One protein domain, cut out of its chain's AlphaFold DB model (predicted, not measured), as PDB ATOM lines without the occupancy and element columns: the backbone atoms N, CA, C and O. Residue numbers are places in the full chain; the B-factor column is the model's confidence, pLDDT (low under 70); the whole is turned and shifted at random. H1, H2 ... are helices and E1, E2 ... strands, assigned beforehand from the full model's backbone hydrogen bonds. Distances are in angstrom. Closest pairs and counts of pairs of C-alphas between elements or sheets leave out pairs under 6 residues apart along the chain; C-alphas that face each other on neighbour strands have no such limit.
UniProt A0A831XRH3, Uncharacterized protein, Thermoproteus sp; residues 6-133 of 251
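AT A GLANCE: This is residues 6 to 133 of the 251 residues of an uncharacterized protein of Thermoproteus sp (UniProt A0A831XRH3). A strongly twisted sheet of five strands forms one layer, and two helices cover part of one of its faces: the long helix H4 runs along the strands over E3, and the shorter H1 sits towards the edge strand E1. H2 and H3 lie off the sheet, in the stretch that leads from E2 to E3, and the short helices H5 and H6 follow H4, also off the sheet. The 128 printed residues include six named helices and five named strands, in the order H1 E1 E2 H2 H3 E3 E4 E5 H4 H5 H6; the class is mixed, helices and strands. The sheet is mixed, in the order E1 E5 E3 E4 E2. The whole is compact, with a radius of gyration of the C-alphas of 14.3 A and spans of 42 by 29 by 28 A.

IN THESE COORDINATES: E3, residues 53 to 61, is the longest strand at 25.6 A, from C-alpha 53 at (198.749, 266.330, 163.409) to C-alpha 61 at (212.355, 251.331, 179.003). E5, residues 79 to 86, measures 22.9 A, E4, residues 64 to 68, 13.3 A, and E1, residues 18 to 21, 10.2 A. E2 is residues 28 to 30. H4, residues 90 to 104, measures 20.4 A; H1, residues 6 to 14, 12.2 A, begins at (205.731, 274.763, 167.699). H3 is residues 42 to 49, 11.3 A; H2 is residues 34 to 38, H5 114 to 119 and H6 129 to 132.

HOW THE PARTS SIT: E5 and E3 are parallel, with N 56 and O 81 at 2.8 A. E1 and E5 are antiparallel, with N 18 and O 84 at 2.8 A. E3 and E4 form an antiparallel hairpin, with N 59 and O 66 at 2.8 A. E4 and E2 are parallel, with N 29 and O 65 at 2.8 A. These N and O pairs are within hydrogen-bond range. H1 and H4 are on the same face, giving two layers, helices on one face of a sheet. H4 runs along the strands at a height over the sheet of 9.1 A; the closest C-alphas of E3 and H4 are those of Ala 61 and Gly 90, 5.3 A apart. H1 is also on the sheet at a height of 9.1 A, only just over E1 with 3 of its C-alphas. H1 and H4 are close but not clearly touching, their closest C-alphas, Val 8 and Ile 104, being 7.2 A apart. H4, with residues 91 to 94 alone, only just touches H5, with 3 pairs of C-alphas within 8 A, the closest being Ala 91 and Ala 119 at 7.2 A; the two form a helical hairpin. H5 and H6 touch, closest at the C-alphas of Thr 114 and Cys 132, 6.5 A. H2 and H3 are not on the sheet and touch no helix. In H1, H2, H3, H4 and H5 every O i to N i+4 pair is within hydrogen-bond range; H6 is too short for such a pair.

THE WHOLE: The two C-alphas farthest apart are those of Arg 49 and Glu 124, 42.7 A. The printed part has no cut and no long link. The model's pLDDT is under 70 at residues 37 to 51 and 74 to 77; its mean over the printed part is 86.4.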
ATOM      1  N   GLU A   6     204.345 274.318 167.812       81.50
ATOM      2  CA  GLU A   6     205.731 274.763 167.699       81.50
ATOM      3  C   GLU A   6     206.397 274.877 169.076       81.50
ATOM      4  O   GLU A   6     207.464 274.299 169.278       81.50
ATOM      5  N   ASP A   7     205.720 275.485 170.054       85.50
ATOM      6  CA  ASP A   7     206.215 275.592 171.432       85.50
ATOM      7  C   ASP A   7     206.377 274.206 172.075       85.50
ATOM      8  O   ASP A   7     207.336 273.945 172.805       85.50
ATOM      9  N   VAL A   8     205.457 273.277 171.781       87.44
ATOM     10  CA  VAL A   8     205.556 271.885 172.247       87.44
ATOM     11  C   VAL A   8     206.755 271.176 171.613       87.44
ATOM     12  O   VAL A   8     207.478 270.463 172.307       87.44
ATOM     13  N   ARG A   9     207.000 271.380 170.314       90.94
ATOM     14  CA  ARG A   9     208.153 270.800 169.607       90.94
ATOM     15  C   ARG A   9     209.475 271.280 170.186       90.94
ATOM     16  O   ARG A   9     210.358 270.459 170.422       90.94
ATOM     17  N   GLU A  10     209.616 272.583 170.403       92.19
ATOM     18  CA  GLU A  10     210.832 273.166 170.975       92.19
ATOM     19  C   GLU A  10     211.072 272.667 172.400       92.19
ATOM     20  O   GLU A  10     212.176 272.214 172.712       92.19
ATOM     21  N   LEU A  11     210.022 272.647 173.227       93.62
ATOM     22  CA  LEU A  11     210.072 272.106 174.583       93.62
ATOM     23  C   LEU A  11     210.566 270.651 174.602       93.62
ATOM     24  O   LEU A  11     211.461 270.310 175.373       93.62
ATOM     25  N   LEU A  12     209.988 269.793 173.758       95.00
ATOM     26  CA  LEU A  12     210.314 268.368 173.720       95.00
ATOM     27  C   LEU A  12     211.729 268.122 173.182       95.00
ATOM     28  O   LEU A  12     212.486 267.362 173.786       95.00
ATOM     29  N   ARG A  13     212.135 268.803 172.104       93.94
ATOM     30  CA  ARG A  13     213.506 268.687 171.575       93.94
ATOM     31  C   ARG A  13     214.547 269.149 172.592       93.94
ATOM     32  O   ARG A  13     215.551 268.468 172.774       93.94
ATOM     33  N   GLY A  14     214.288 270.256 173.293       93.88
ATOM     34  CA  GLY A  14     215.160 270.749 174.364       93.88
ATOM     35  C   GLY A  14     215.315 269.763 175.527       93.88
ATOM     36  O   GLY A  14     216.357 269.735 176.175       93.88
ATOM     37  N   ALA A  15     214.314 268.909 175.754       94.00
ATOM     38  CA  ALA A  15     214.333 267.849 176.761       94.00
ATOM     39  C   ALA A  15     214.851 266.489 176.241       94.00
ATOM     40  O   ALA A  15     214.772 265.485 176.956       94.00
ATOM     41  N   GLY A  16     215.389 266.442 175.016       95.75
ATOM     42  CA  GLY A  16     215.996 265.244 174.431       95.75
ATOM     43  C   GLY A  16     215.006 264.261 173.804       95.75
ATOM     44  O   GLY A  16     215.321 263.081 173.683       95.75
ATOM     45  N   TRP A  17     213.808 264.716 173.429       97.44
ATOM     46  CA  TRP A  17     212.850 263.901 172.687       97.44
ATOM     47  C   TRP A  17     213.080 264.000 171.174       97.44
ATOM     48  O   TRP A  17     213.211 265.093 170.619       97.44
ATOM     49  N   GLU A  18     213.050 262.860 170.495       96.75
ATOM     50  CA  GLU A  18     213.245 262.749 169.050       96.75
ATOM     51  C   GLU A  18     211.901 262.682 168.318       96.75
ATOM     52  O   GLU A  18     211.090 261.790 168.568       96.75
ATOM     53  N   GLU A  19     211.651 263.621 167.403       94.88
ATOM     54  CA  GLU A  19     210.424 263.663 166.600       94.88
ATOM     55  C   GLU A  19     210.487 262.657 165.444       94.88
ATOM     56  O   GLU A  19     211.367 262.727 164.587       94.88
ATOM     57  N   GLU A  20     209.496 261.775 165.359       93.69
ATOM     58  CA  GLU A  20     209.275 260.881 164.229       93.69
ATOM     59  C   GLU A  20     207.849 261.023 163.698       93.69
ATOM     60  O   GLU A  20     206.869 261.086 164.445       93.69
ATOM     61  N   ARG A  21     207.713 261.041 162.370       90.31
ATOM     62  CA  ARG A  21     206.400 260.938 161.731       90.31
ATOM     63  C   ARG A  21     205.947 259.487 161.758       90.31
ATOM     64  O   ARG A  21     206.624 258.624 161.210       90.31
ATOM     65  N   GLY A  22     204.778 259.242 162.329       90.19
ATOM     66  CA  GLY A  22     204.240 257.900 162.476       90.19
ATOM     67  C   GLY A  22     203.630 257.661 163.853       90.19
ATOM     68  O   GLY A  22     203.779 258.487 164.761       90.19
ATOM     69  N   PRO A  23     202.897 256.548 164.004       91.38
ATOM     70  CA  PRO A  23     202.330 256.148 165.282       91.38
ATOM     71  C   PRO A  23     203.428 255.712 166.268       91.38
ATOM     72  O   PRO A  23     204.538 255.378 165.845       91.38
ATOM     73  N   PRO A  24     203.106 255.636 167.569       92.31
ATOM     74  CA  PRO A  24     204.009 255.074 168.563       92.31
ATOM     75  C   PRO A  24     204.484 253.658 168.193       92.31
ATOM     76  O   PRO A  24     203.662 252.853 167.729       92.31
ATOM     77  N   PRO A  25     205.772 253.321 168.418       92.62
ATOM     78  CA  PRO A  25     206.303 251.989 168.134       92.62
ATOM     79  C   PRO A  25     205.525 250.883 168.856       92.62
ATOM     80  O   PRO A  25     204.904 251.114 169.892       92.62
ATOM     81  N   ARG A  26     205.538 249.663 168.307       89.75
ATOM     82  CA  ARG A  26     204.947 248.472 168.942       89.75
ATOM     83  C   ARG A  26     206.056 247.539 169.448       89.75
ATOM     84  O   ARG A  26     207.088 247.460 168.784       89.75
ATOM     85  N   PRO A  27     205.830 246.782 170.537       90.44
ATOM     86  CA  PRO A  27     204.651 246.810 171.412       90.44
ATOM     87  C   PRO A  27     204.627 248.057 172.310       90.44
ATOM     88  O   PRO A  27     205.677 248.517 172.753       90.44
ATOM     89  N   HIS A  28     203.431 248.593 172.581       91.62
ATOM     90  CA  HIS A  28     203.258 249.737 173.478       91.62
ATOM     91  C   HIS A  28     202.119 249.564 174.479       91.62
ATOM     92  O   HIS A  28     201.154 248.841 174.227       91.62
ATOM     93  N   LEU A  29     202.222 250.303 175.582       91.94
ATOM     94  CA  LEU A  29     201.226 250.413 176.640       91.94
ATOM     95  C   LEU A  29     200.853 251.882 176.838       91.94
ATOM     96  O   LEU A  29     201.712 252.714 177.131       91.94
ATOM     97  N   PHE A  30     199.567 252.204 176.709       93.00
ATOM     98  CA  PHE A  30     199.075 253.528 177.078       93.00
ATOM     99  C   PHE A  30     199.048 253.671 178.599       93.00
ATOM    100  O   PHE A  30     198.526 252.806 179.298       93.00
ATOM    101  N   ILE A  31     199.584 254.778 179.114       94.50
ATOM    102  CA  ILE A  31     199.609 255.053 180.563       94.50
ATOM    103  C   ILE A  31     198.325 255.730 181.071       94.50
ATOM    104  O   ILE A  31     198.225 256.096 182.243       94.50
ATOM    105  N   VAL A  32     197.351 255.928 180.183       92.12
ATOM    106  CA  VAL A  32     196.050 256.541 180.458       92.12
ATOM    107  C   VAL A  32     194.933 255.518 180.321       92.12
ATOM    108  O   VAL A  32     195.025 254.588 179.524       92.12
ATOM    109  N   ARG A  33     193.865 255.727 181.088       89.69
ATOM    110  CA  ARG A  33     192.690 254.859 181.129       89.69
ATOM    111  C   ARG A  33     191.952 254.835 179.801       89.69
ATOM    112  O   ARG A  33     191.775 255.875 179.167       89.69
ATOM    113  N   GLU A  34     191.405 253.676 179.453       78.12
ATOM    114  CA  GLU A  34     190.597 253.490 178.240       78.12
ATOM    115  C   GLU A  34     189.434 254.492 178.161       78.12
ATOM    116  O   GLU A  34     189.258 255.155 177.146       78.12
ATOM    117  N   GLY A  35     188.736 254.751 179.275       72.94
ATOM    118  CA  GLY A  35     187.651 255.742 179.321       72.94
ATOM    119  C   GLY A  35     188.072 257.199 179.047       72.94
ATOM    120  O   GLY A  35     187.217 258.031 178.748       72.94
ATOM    121  N   TYR A  36     189.364 257.541 179.143       78.38
ATOM    122  CA  TYR A  36     189.880 258.830 178.657       78.38
ATOM    123  C   TYR A  36     190.002 258.818 177.130       78.38
ATOM    124  O   TYR A  36     189.559 259.757 176.475       78.38
ATOM    125  N   LEU A  37     190.530 257.726 176.574       68.19
ATOM    126  CA  LEU A  37     190.700 257.524 175.135       68.19
ATOM    127  C   LEU A  37     189.344 257.430 174.407       68.19
ATOM    128  O   LEU A  37     189.181 257.995 173.328       68.19
ATOM    129  N   GLU A  38     188.343 256.796 175.023       58.81
ATOM    130  CA  GLU A  38     186.986 256.658 174.478       58.81
ATOM    131  C   GLU A  38     186.211 257.977 174.436       58.81
ATOM    132  O   GLU A  38     185.462 258.225 173.492       58.81
ATOM    133  N   LYS A  39     186.410 258.874 175.412       59.50
ATOM    134  CA  LYS A  39     185.800 260.218 175.383       59.50
ATOM    135  C   LYS A  39     186.278 261.055 174.202       59.50
ATOM    136  O   LYS A  39     185.621 262.020 173.829       59.50
ATOM    137  N   ILE A  40     187.392 260.661 173.598       55.81
ATOM    138  CA  ILE A  40     188.001 261.336 172.461       55.81
ATOM    139  C   ILE A  40     187.650 260.590 171.151       55.81
ATOM    140  O   ILE A  40     188.165 260.901 170.086       55.81
ATOM    141  N   THR A  41     186.663 259.681 171.156       53.00
ATOM    142  CA  THR A  41     186.053 259.122 169.924       53.00
ATOM    143  C   THR A  41     185.275 260.160 169.102       53.00
ATOM    144  O   THR A  41     184.992 259.940 167.923       53.00
ATOM    145  N   GLU A  42     185.011 261.349 169.653       57.06
ATOM    146  CA  GLU A  42     184.639 262.517 168.846       57.06
ATOM    147  C   GLU A  42     185.782 262.983 167.928       57.06
ATOM    148  O   GLU A  42     185.517 263.517 166.847       57.06
ATOM    149  N   ALA A  43     187.045 262.728 168.283       55.00
ATOM    150  CA  ALA A  43     188.184 263.097 167.452       55.00
ATOM    151  C   ALA A  43     188.246 262.294 166.152       55.00
ATOM    152  O   ALA A  43     188.658 262.863 165.152       55.00
ATOM    153  N   ASP A  44     187.729 261.062 166.088       58.44
ATOM    154  CA  ASP A  44     187.598 260.341 164.811       58.44
ATOM    155  C   ASP A  44     186.711 261.121 163.819       58.44
ATOM    156  O   ASP A  44     186.954 261.111 162.610       58.44
ATOM    157  N   ARG A  45     185.703 261.865 164.304       61.94
ATOM    158  CA  ARG A  45     184.897 262.761 163.454       61.94
ATOM    159  C   ARG A  45     185.660 264.029 163.065       61.94
ATOM    160  O   ARG A  45     185.474 264.519 161.953       61.94
ATOM    161  N   VAL A  46     186.504 264.557 163.952       60.44
ATOM    162  CA  VAL A  46     187.320 265.762 163.706       60.44
ATOM    163  C   VAL A  46     188.456 265.466 162.722       60.44
ATOM    164  O   VAL A  46     188.574 266.156 161.712       60.44
ATOM    165  N   CYS A  47     189.209 264.387 162.947       68.56
ATOM    166  CA  CYS A  47     190.284 263.881 162.095       68.56
ATOM    167  C   CYS A  47     189.810 263.577 160.668       68.56
ATOM    168  O   CYS A  47     190.519 263.857 159.706       68.56
ATOM    169  N   ARG A  48     188.588 263.043 160.507       66.88
ATOM    170  CA  ARG A  48     187.993 262.794 159.182       66.88
ATOM    171  C   ARG A  48     187.625 264.073 158.429       66.88
ATOM    172  O   ARG A  48     187.656 264.073 157.204       66.88
ATOM    173  N   ARG A  49     187.238 265.141 159.135       67.56
ATOM    174  CA  ARG A  49     186.843 266.425 158.523       67.56
ATOM    175  C   ARG A  49     188.042 267.314 158.200       67.56
ATOM    176  O   ARG A  49     187.978 268.089 157.253       67.56
ATOM    177  N   SER A  50     189.111 267.224 158.986       63.56
ATOM    178  CA  SER A  50     190.343 267.991 158.806       63.56
ATOM    179  C   SER A  50     191.523 267.157 159.317       63.56
ATOM    180  O   SER A  50     191.628 266.959 160.529       63.56
ATOM    181  N   PRO A  51     192.408 266.665 158.428       69.94
ATOM    182  CA  PRO A  51     193.603 265.935 158.832       69.94
ATOM    183  C   PRO A  51     194.506 266.859 159.648       69.94
ATOM    184  O   PRO A  51     195.130 267.774 159.110       69.94
ATOM    185  N   ARG A  52     194.548 266.650 160.964       74.75
ATOM    186  CA  ARG A  52     195.414 267.401 161.876       74.75
ATOM    187  C   ARG A  52     196.528 266.497 162.404       74.75
ATOM    188  O   ARG A  52     196.304 265.291 162.560       74.75
ATOM    189  N   PRO A  53     197.724 267.049 162.674       80.88
ATOM    190  CA  PRO A  53     198.749 266.330 163.409       80.88
ATOM    191  C   PRO A  53     198.246 265.955 164.805       80.88
ATOM    192  O   PRO A  53     197.690 266.799 165.507       80.88
ATOM    193  N   VAL A  54     198.463 264.708 165.208       84.56
ATOM    194  CA  VAL A  54     198.222 264.243 166.577       84.56
ATOM    195  C   VAL A  54     199.553 263.873 167.189       84.56
ATOM    196  O   VAL A  54     200.284 263.048 166.645       84.56
ATOM    197  N   LEU A  55     199.857 264.501 168.320       89.25
ATOM    198  CA  LEU A  55     201.114 264.319 169.017       89.25
ATOM    199  C   LEU A  55     201.018 263.167 170.017       89.25
ATOM    200  O   LEU A  55     200.055 263.066 170.779       89.25
ATOM    201  N   TYR A  56     202.050 262.337 170.030       92.94
ATOM    202  CA  TYR A  56     202.266 261.269 170.993       92.94
ATOM    203  C   TYR A  56     203.629 261.436 171.644       92.94
ATOM    204  O   TYR A  56     204.577 261.854 170.981       92.94
ATOM    205  N   LEU A  57     203.744 261.049 172.910       96.94
ATOM    206  CA  LEU A  57     205.039 260.808 173.539       96.94
ATOM    207  C   LEU A  57     205.159 259.313 173.805       96.94
ATOM    208  O   LEU A  57     204.241 258.707 174.360       96.94
ATOM    209  N   ALA A  58     206.279 258.732 173.397       97.44
ATOM    210  CA  ALA A  58     206.601 257.332 173.590       97.44
ATOM    211  C   ALA A  58     207.944 257.229 174.321       97.44
ATOM    212  O   ALA A  58     208.990 257.586 173.776       97.44
ATOM    213  N   ALA A  59     207.910 256.764 175.564       97.94
ATOM    214  CA  ALA A  59     209.094 256.517 176.370       97.94
ATOM    215  C   ALA A  59     209.420 255.024 176.347       97.94
ATOM    216  O   ALA A  59     208.563 254.206 176.674       97.94
ATOM    217  N   GLU A  60     210.636 254.664 175.959       97.50
ATOM    218  CA  GLU A  60     211.103 253.278 176.001       97.50
ATOM    219  C   GLU A  60     211.882 253.019 177.283       97.50
ATOM    220  O   GLU A  60     212.766 253.800 177.640       97.50
ATOM    221  N   ALA A  61     211.548 251.921 177.948       96.38
ATOM    222  CA  ALA A  61     212.355 251.331 179.003       96.38
ATOM    223  C   ALA A  61     212.157 249.814 178.980       96.38
ATOM    224  O   ALA A  61     211.046 249.333 178.756       96.38
ATOM    225  N   GLU A  62     213.235 249.065 179.218       91.25
ATOM    226  CA  GLU A  62     213.201 247.600 179.348       91.25
ATOM    227  C   GLU A  62     212.565 246.879 178.134       91.25
ATOM    228  O   GLU A  62     211.966 245.812 178.265       91.25
ATOM    229  N   GLY A  63     212.681 247.448 176.927       90.00
ATOM    230  CA  GLY A  63     212.112 246.882 175.700       90.00
ATOM    231  C   GLY A  63     210.610 247.126 175.515       90.00
ATOM    232  O   GLY A  63     210.015 246.575 174.583       90.00
ATOM    233  N   VAL A  64     209.987 247.949 176.364       92.81
ATOM    234  CA  VAL A  64     208.563 248.306 176.304       92.81
ATOM    235  C   VAL A  64     208.403 249.803 176.054       92.81
ATOM    236  O   VAL A  64     209.054 250.630 176.690       92.81
ATOM    237  N   TRP A  65     207.493 250.169 175.146       96.06
ATOM    238  CA  TRP A  65     207.122 251.565 174.915       96.06
ATOM    239  C   TRP A  65     205.919 251.962 175.772       96.06
ATOM    240  O   TRP A  65     204.797 251.511 175.544       96.06
ATOM    241  N   TYR A  66     206.129 252.854 176.729       96.56
ATOM    242  CA  TYR A  66     205.063 253.547 177.442       96.56
ATOM    243  C   TYR A  66     204.618 254.748 176.617       96.56
ATOM    244  O   TYR A  66     205.447 255.494 176.102       96.56
ATOM    245  N   VAL A  67     203.313 254.937 176.462       95.69
ATOM    246  CA  VAL A  67     202.770 255.942 175.546       95.69
ATOM    247  C   VAL A  67     201.745 256.814 176.247       95.69
ATOM    248  O   VAL A  67     200.864 256.332 176.961       95.69
ATOM    249  N   VAL A  68     201.823 258.114 175.981       93.88
ATOM    250  CA  VAL A  68     200.751 259.063 176.275       93.88
ATOM    251  C   VAL A  68     200.378 259.812 175.000       93.88
ATOM    252  O   VAL A  68     201.226 260.198 174.196       93.88
ATOM    253  N   GLY A  69     199.080 259.991 174.806       88.38
ATOM    254  CA  GLY A  69     198.517 260.712 173.678       88.38
ATOM    255  C   GLY A  69     197.017 260.907 173.877       88.38
ATOM    256  O   GLY A  69     196.416 260.235 174.720       88.38
ATOM    257  N   PRO A  70     196.404 261.830 173.124       78.88
ATOM    258  CA  PRO A  70     194.995 262.167 173.290       78.88
ATOM    259  C   PRO A  70     194.070 261.100 172.692       78.88
ATOM    260  O   PRO A  70     192.931 260.977 173.109       78.88
ATOM    261  N   VAL A  71     194.527 260.315 171.717       76.31
ATOM    262  CA  VAL A  71     193.714 259.268 171.080       76.31
ATOM    263  C   VAL A  71     194.549 258.036 170.798       76.31
ATOM    264  O   VAL A  71     195.741 258.181 170.531       76.31
ATOM    265  N   PRO A  72     193.962 256.832 170.769       76.31
ATOM    266  CA  PRO A  72     194.646 255.671 170.220       76.31
ATOM    267  C   PRO A  72     195.058 255.942 168.759       76.31
ATOM    268  O   PRO A  72     194.320 256.622 168.044       76.31
ATOM    269  N   PRO A  73     196.205 255.428 168.281       71.25
ATOM    270  CA  PRO A  73     196.596 255.518 166.880       71.25
ATOM    271  C   PRO A  73     195.645 254.660 166.033       71.25
ATOM    272  O   PRO A  73     195.889 253.476 165.796       71.25
ATOM    273  N   THR A  74     194.524 255.244 165.615       64.19
ATOM    274  CA  THR A  74     193.553 254.632 164.707       64.19
ATOM    275  C   THR A  74     193.932 254.926 163.252       64.19
ATOM    276  O   THR A  74     194.582 255.930 162.957       64.19
ATOM    277  N   PRO A  75     193.518 254.087 162.287       55.88
ATOM    278  CA  PRO A  75     193.781 254.324 160.865       55.88
ATOM    279  C   PRO A  75     192.955 255.483 160.264       55.88
ATOM    280  O   PRO A  75     192.954 255.680 159.050       55.88
ATOM    281  N   HIS A  76     192.202 256.242 161.067       57.94
ATOM    282  CA  HIS A  76     191.179 257.170 160.589       57.94
ATOM    283  C   HIS A  76     191.642 258.639 160.596       57.94
ATOM    284  O   HIS A  76     191.210 259.452 161.404       57.94
ATOM    285  N   GLY A  77     192.472 258.995 159.612       64.19
ATOM    286  CA  GLY A  77     192.565 260.357 159.057       64.19
ATOM    287  C   GLY A  77     193.460 261.375 159.771       64.19
ATOM    288  O   GLY A  77     193.823 262.374 159.153       64.19
ATOM    289  N   CYS A  78     193.860 261.144 161.020       77.25
ATOM    290  CA  CYS A  78     194.839 262.003 161.692       77.25
ATOM    291  C   CYS A  78     196.282 261.624 161.326       77.25
ATOM    292  O   CYS A  78     196.578 260.461 161.055       77.25
ATOM    293  N   ILE A  79     197.184 262.613 161.305       84.81
ATOM    294  CA  ILE A  79     198.605 262.408 160.981       84.81
ATOM    295  C   ILE A  79     199.363 262.223 162.301       84.81
ATOM    296  O   ILE A  79     199.574 263.210 163.007       84.81
ATOM    297  N   PRO A  80     199.764 261.001 162.681       87.75
ATOM    298  CA  PRO A  80     200.456 260.797 163.942       87.75
ATOM    299  C   PRO A  80     201.887 261.346 163.875       87.75
ATOM    300  O   PRO A  80     202.616 261.138 162.900       87.75
ATOM    301  N   VAL A  81     202.284 262.042 164.933       91.19
ATOM    302  CA  VAL A  81     203.643 262.526 165.174       91.19
ATOM    303  C   VAL A  81     204.046 262.049 166.560       91.19
ATOM    304  O   VAL A  81     203.418 262.417 167.550       91.19
ATOM    305  N   THR A  82     205.078 261.218 166.635       94.44
ATOM    306  CA  THR A  82     205.530 260.616 167.887       94.44
ATOM    307  C   THR A  82     206.875 261.191 168.286       94.44
ATOM    308  O   THR A  82     207.827 261.155 167.517       94.44
ATOM    309  N   PHE A  83     206.967 261.672 169.518       96.88
ATOM    310  CA  PHE A  83     208.216 262.028 170.168       96.88
ATOM    311  C   PHE A  83     208.702 260.839 170.974       96.88
ATOM    312  O   PHE A  83     207.978 260.333 171.832       96.88
ATOM    313  N   LYS A  84     209.917 260.382 170.693       97.56
ATOM    314  CA  LYS A  84     210.504 259.193 171.300       97.56
ATOM    315  C   LYS A  84     211.651 259.576 172.215       97.56
ATOM    316  O   LYS A  84     212.431 260.467 171.892       97.56
ATOM    317  N   LYS A  85     211.770 258.885 173.343       97.81
ATOM    318  CA  LYS A  85     212.903 259.028 174.261       97.81
ATOM    319  C   LYS A  85     213.150 257.706 174.976       97.81
ATOM    320  O   LYS A  85     212.200 256.989 175.281       97.81
ATOM    321  N   ARG A  86     214.417 257.367 175.208       97.44
ATOM    322  CA  ARG A  86     214.811 256.164 175.953       97.44
ATOM    323  C   ARG A  86     215.159 256.515 177.389       97.44
ATOM    324  O   ARG A  86     215.729 257.575 177.643       97.44
ATOM    325  N   PHE A  87     214.842 255.606 178.295       97.19
ATOM    326  CA  PHE A  87     215.015 255.768 179.728       97.19
ATOM    327  C   PHE A  87     215.734 254.562 180.332       97.19
ATOM    328  O   PHE A  87     215.657 253.462 179.786       97.19
ATOM    329  N   PRO A  88     216.433 254.758 181.463       95.81
ATOM    330  CA  PRO A  88     217.124 253.668 182.145       95.81
ATOM    331  C   PRO A  88     216.166 252.652 182.783       95.81
ATOM    332  O   PRO A  88     216.519 251.482 182.887       95.81
ATOM    333  N   ASP A  89     214.975 253.088 183.200       95.44
ATOM    334  CA  ASP A  89     214.000 252.273 183.927       95.44
ATOM    335  C   ASP A  89     212.558 252.756 183.681       95.44
ATOM    336  O   ASP A  89     212.314 253.899 183.262       95.44
ATOM    337  N   GLY A  90     211.591 251.874 183.952       94.12
ATOM    338  CA  GLY A  90     210.169 252.161 183.759       94.12
ATOM    339  C   GLY A  90     209.623 253.294 184.640       94.12
ATOM    340  O   GLY A  90     208.720 254.012 184.209       94.12
ATOM    341  N   ALA A  91     210.165 253.511 185.844       95.06
ATOM    342  CA  ALA A  91     209.697 254.570 186.739       95.06
ATOM    343  C   ALA A  91     210.078 255.959 186.209       95.06
ATOM    344  O   ALA A  91     209.234 256.855 186.170       95.06
ATOM    345  N   SER A  92     211.309 256.114 185.717       96.50
ATOM    346  CA  SER A  92     211.798 257.315 185.039       96.50
ATOM    347  C   SER A  92     210.991 257.605 183.766       96.50
ATOM    348  O   SER A  92     210.531 258.731 183.570       96.50
ATOM    349  N   ALA A  93     210.747 256.576 182.943       97.06
ATOM    350  CA  ALA A  93     209.951 256.688 181.718       97.06
ATOM    351  C   ALA A  93     208.519 257.166 181.997       97.06
ATOM    352  O   ALA A  93     208.045 258.146 181.418       97.06
ATOM    353  N   VAL A  94     207.820 256.485 182.909       96.62
ATOM    354  CA  VAL A  94     206.438 256.812 183.273       96.62
ATOM    355  C   VAL A  94     206.366 258.162 183.984       96.62
ATOM    356  O   VAL A  94     205.459 258.941 183.700       96.62
ATOM    357  N   GLY A  95     207.310 258.467 184.875       96.56
ATOM    358  CA  GLY A  95     207.370 259.737 185.595       96.56
ATOM    359  C   GLY A  95     207.439 260.938 184.657       96.56
ATOM    360  O   GLY A  95     206.645 261.872 184.799       96.56
ATOM    361  N   GLU A  96     208.325 260.888 183.659       97.12
ATOM    362  CA  GLU A  96     208.443 261.963 182.671       97.12
ATOM    363  C   GLU A  96     207.198 262.029 181.765       97.12
ATOM    364  O   GLU A  96     206.657 263.111 181.529       97.12
ATOM    365  N   LEU A  97     206.658 260.884 181.326       97.06
ATOM    366  CA  LEU A  97     205.414 260.857 180.546       97.06
ATOM    367  C   LEU A  97     204.214 261.430 181.300       97.06
ATOM    368  O   LEU A  97     203.364 262.068 180.683       97.06
ATOM    369  N   VAL A  98     204.110 261.204 182.607       95.81
ATOM    370  CA  VAL A  98     203.036 261.760 183.437       95.81
ATOM    371  C   VAL A  98     203.160 263.278 183.522       95.81
ATOM    372  O   VAL A  98     202.172 263.986 183.319       95.81
ATOM    373  N   GLU A  99     204.370 263.791 183.749       95.19
ATOM    374  CA  GLU A  99     204.632 265.229 183.814       95.19
ATOM    375  C   GLU A  99     204.260 265.934 182.503       95.19
ATOM    376  O   GLU A  99     203.459 266.877 182.491       95.19
ATOM    377  N   TYR A 100     204.763 265.433 181.373       95.38
ATOM    378  CA  TYR A 100     204.403 265.975 180.065       95.38
ATOM    379  C   TYR A 100     202.950 265.676 179.684       95.38
ATOM    380  O   TYR A 100     202.306 266.501 179.039       95.38
ATOM    381  N   GLY A 101     202.394 264.556 180.142       93.06
ATOM    382  CA  GLY A 101     200.978 264.202 180.062       93.06
ATOM    383  C   GLY A 101     200.078 265.309 180.606       93.06
ATOM    384  O   GLY A 101     199.162 265.800 179.939       93.06
ATOM    385  N   MET A 102     200.388 265.757 181.820       92.50
ATOM    386  CA  MET A 102     199.683 266.844 182.496       92.50
ATOM    387  C   MET A 102     199.958 268.203 181.836       92.50
ATOM    388  O   MET A 102     199.043 269.015 181.678       92.50
ATOM    389  N   LYS A 103     201.203 268.463 181.418       91.69
ATOM    390  CA  LYS A 103     201.626 269.762 180.871       91.69
ATOM    391  C   LYS A 103     201.177 269.997 179.426       91.69
ATOM    392  O   LYS A 103     200.694 271.079 179.110       91.69
ATOM    393  N   ILE A 104     201.328 269.031 178.535       90.00
ATOM    394  CA  ILE A 104     201.020 269.189 177.106       90.00
ATOM    395  C   ILE A 104     199.551 268.859 176.858       90.00
ATOM    396  O   ILE A 104     198.807 269.687 176.341       90.00
ATOM    397  N   PHE A 105     199.111 267.681 177.300       87.06
ATOM    398  CA  PHE A 105     197.784 267.151 176.971       87.06
ATOM    399  C   PHE A 105     196.708 267.492 178.004       87.06
ATOM    400  O   PHE A 105     195.546 267.131 177.823       87.06
ATOM    401  N   ARG A 106     197.081 268.181 179.094       88.19
ATOM    402  CA  ARG A 106     196.159 268.587 180.170       88.19
ATOM    403  C   ARG A 106     195.408 267.395 180.769       88.19
ATOM    404  O   ARG A 106     194.254 267.504 181.181       88.19
ATOM    405  N   ILE A 107     196.082 266.248 180.827       88.94
ATOM    406  CA  ILE A 107     195.537 265.024 181.404       88.94
ATOM    407  C   ILE A 107     195.471 265.199 182.918       88.94
ATOM    408  O   ILE A 107     196.480 265.429 183.580       88.94
ATOM    409  N   TYR A 108     194.269 265.100 183.477       90.31
ATOM    410  CA  TYR A 108     194.084 265.136 184.926       90.31
ATOM    411  C   TYR A 108     194.565 263.836 185.580       90.31
ATOM    412  O   TYR A 108     194.347 262.771 185.001       90.31
ATOM    413  N   PRO A 109     195.093 263.887 186.820       91.62
ATOM    414  CA  PRO A 109     195.650 262.717 187.497       91.62
ATOM    415  C   PRO A 109     194.752 261.469 187.476       91.62
ATOM    416  O   PRO A 109     195.222 260.368 187.211       91.62
ATOM    417  N   ARG A 110     193.434 261.643 187.657       91.00
ATOM    418  CA  ARG A 110     192.440 260.551 187.652       91.00
ATOM    419  C   ARG A 110     192.386 259.722 186.363       91.00
ATOM    420  O   ARG A 110     191.791 258.649 186.367       91.00
ATOM    421  N   TRP A 111     192.913 260.252 185.260       92.38
ATOM    422  CA  TRP A 111     192.896 259.597 183.957       92.38
ATOM    423  C   TRP A 111     194.116 258.724 183.705       92.38
ATOM    424  O   TRP A 111     194.086 257.946 182.760       92.38
ATOM    425  N   PHE A 112     195.155 258.803 184.534       93.12
ATOM    426  CA  PHE A 112     196.265 257.864 184.448       93.12
ATOM    427  C   PHE A 112     195.874 256.495 185.016       93.12
ATOM    428  O   PHE A 112     194.999 256.363 185.883       93.12
ATOM    429  N   GLU A 113     196.523 255.457 184.498       92.56
ATOM    430  CA  GLU A 113     196.324 254.089 184.955       92.56
ATOM    431  C   GLU A 113     196.925 253.884 186.345       92.56
ATOM    432  O   GLU A 113     198.139 253.954 186.537       92.56
ATOM    433  N   THR A 114     196.085 253.579 187.338       91.50
ATOM    434  CA  THR A 114     196.529 253.458 188.738       91.50
ATOM    435  C   THR A 114     197.594 252.374 188.907       91.50
ATOM    436  O   THR A 114     198.515 252.537 189.703       91.50
ATOM    437  N   ARG A 115     197.504 251.273 188.147       91.44
ATOM    438  CA  ARG A 115     198.511 250.199 188.182       91.44
ATOM    439  C   ARG A 115     199.877 250.689 187.698       91.44
ATOM    440  O   ARG A 115     200.885 250.347 188.304       91.44
ATOM    441  N   VAL A 116     199.890 251.527 186.660       92.44
ATOM    442  CA  VAL A 116     201.106 252.131 186.104       92.44
ATOM    443  C   VAL A 116     201.705 253.134 187.091       92.44
ATOM    444  O   VAL A 116     202.899 253.077 187.363       92.44
ATOM    445  N   LEU A 117     200.876 253.984 187.711       93.12
ATOM    446  CA  LEU A 117     201.327 254.926 188.745       93.12
ATOM    447  C   LEU A 117     201.947 254.218 189.960       93.12
ATOM    448  O   LEU A 117     202.971 254.668 190.473       93.12
ATOM    449  N   LYS A 118     201.343 253.106 190.405       92.31
ATOM    450  CA  LYS A 118     201.867 252.271 191.499       92.31
ATOM    451  C   LYS A 118     203.210 251.648 191.135       92.31
ATOM    452  O   LYS A 118     204.151 251.770 191.911       92.31
ATOM    453  N   ALA A 119     203.308 251.031 189.958       90.56
ATOM    454  CA  ALA A 119     204.543 250.404 189.492       90.56
ATOM    455  C   ALA A 119     205.695 251.411 189.338       90.56
ATOM    456  O   ALA A 119     206.833 251.093 189.658       90.56
ATOM    457  N   ALA A 120     205.392 252.640 188.913       92.75
ATOM    458  CA  ALA A 120     206.369 253.714 188.763       92.75
ATOM    459  C   ALA A 120     206.699 254.461 190.072       92.75
ATOM    460  O   ALA A 120     207.437 255.441 190.044       92.75
ATOM    461  N   GLY A 121     206.126 254.062 191.215       92.75
ATOM    462  CA  GLY A 121     206.386 254.716 192.503       92.75
ATOM    463  C   GLY A 121     205.862 256.157 192.605       92.75
ATOM    464  O   GLY A 121     206.327 256.928 193.439       92.75
ATOM    465  N   LEU A 122     204.883 256.548 191.781       92.75
ATOM    466  CA  LEU A 122     204.379 257.931 191.729       92.75
ATOM    467  C   LEU A 122     203.327 258.247 192.800       92.75
ATOM    468  O   LEU A 122     202.927 259.399 192.957       92.75
ATOM    469  N   CYS A 123     202.886 257.245 193.556       90.31
ATOM    470  CA  CYS A 123     201.804 257.359 194.534       90.31
ATOM    471  C   CYS A 123     202.098 258.276 195.726       90.31
ATOM    472  O   CYS A 123     201.159 258.758 196.358       90.31
ATOM    473  N   GLU A 124     203.370 258.551 196.019       86.62
ATOM    474  CA  GLU A 124     203.757 259.479 197.088       86.62
ATOM    475  C   GLU A 124     203.552 260.948 196.704       86.62
ATOM    476  O   GLU A 124     203.445 261.815 197.574       86.62
ATOM    477  N   ARG A 125     203.435 261.256 195.406       88.88
ATOM    478  CA  ARG A 125     203.160 262.621 194.953       88.88
ATOM    479  C   ARG A 125     201.731 263.023 195.313       88.88
ATOM    480  O   ARG A 125     200.787 262.262 195.092       88.88
ATOM    481  N   LEU A 126     201.564 264.235 195.847       85.38
ATOM    482  CA  LEU A 126     200.289 264.744 196.374       85.38
ATOM    483  C   LEU A 126     199.132 264.616 195.370       85.38
ATOM    484  O   LEU A 126     198.005 264.310 195.760       85.38
ATOM    485  N   GLU A 127     199.406 264.800 194.080       88.06
ATOM    486  CA  GLU A 127     198.425 264.695 193.002       88.06
ATOM    487  C   GLU A 127     197.947 263.262 192.698       88.06
ATOM    488  O   GLU A 127     196.910 263.106 192.051       88.06
ATOM    489  N   PHE A 128     198.655 262.226 193.165       90.50
ATOM    490  CA  PHE A 128     198.319 260.811 192.939       90.50
ATOM    491  C   PHE A 128     197.973 260.048 194.217       90.50
ATOM    492  O   PHE A 128     197.362 258.983 194.134       90.50
ATOM    493  N   GLN A 129     198.292 260.598 195.391       85.06
ATOM    494  CA  GLN A 129     198.045 259.959 196.686       85.06
ATOM    495  C   GLN A 129     196.620 259.406 196.825       85.06
ATOM    496  O   GLN A 129     196.441 258.270 197.249       85.06
ATOM    497  N   TYR A 130     195.603 260.164 196.408       84.00
ATOM    498  CA  TYR A 130     194.203 259.737 196.528       84.00
ATOM    499  C   TYR A 130     193.775 258.655 195.528       84.00
ATOM    500  O   TYR A 130     192.752 258.011 195.728       84.00
ATOM    501  N   LEU A 131     194.530 258.469 194.445       86.06
ATOM    502  CA  LEU A 131     194.271 257.428 193.447       86.06
ATOM    503  C   LEU A 131     194.909 256.101 193.836       86.06
ATOM    504  O   LEU A 131     194.463 255.046 193.385       86.06
ATOM    505  N   CYS A 132     195.991 256.165 194.607       86.12
ATOM    506  CA  CYS A 132     196.744 254.997 195.021       86.12
ATOM    507  C   CYS A 132     196.316 254.451 196.381       86.12
ATOM    508  O   CYS A 132     196.427 253.235 196.574       86.12
ATOM    509  N   ALA A 133     195.860 255.335 197.273       81.69
ATOM    510  CA  ALA A 133     195.494 255.000 198.638       81.69
ATOM    511  C   ALA A 133     194.254 254.103 198.711       81.69
ATOM    512  O   ALA A 133     193.338 254.216 197.890       81.69
TER     513      ALA A 133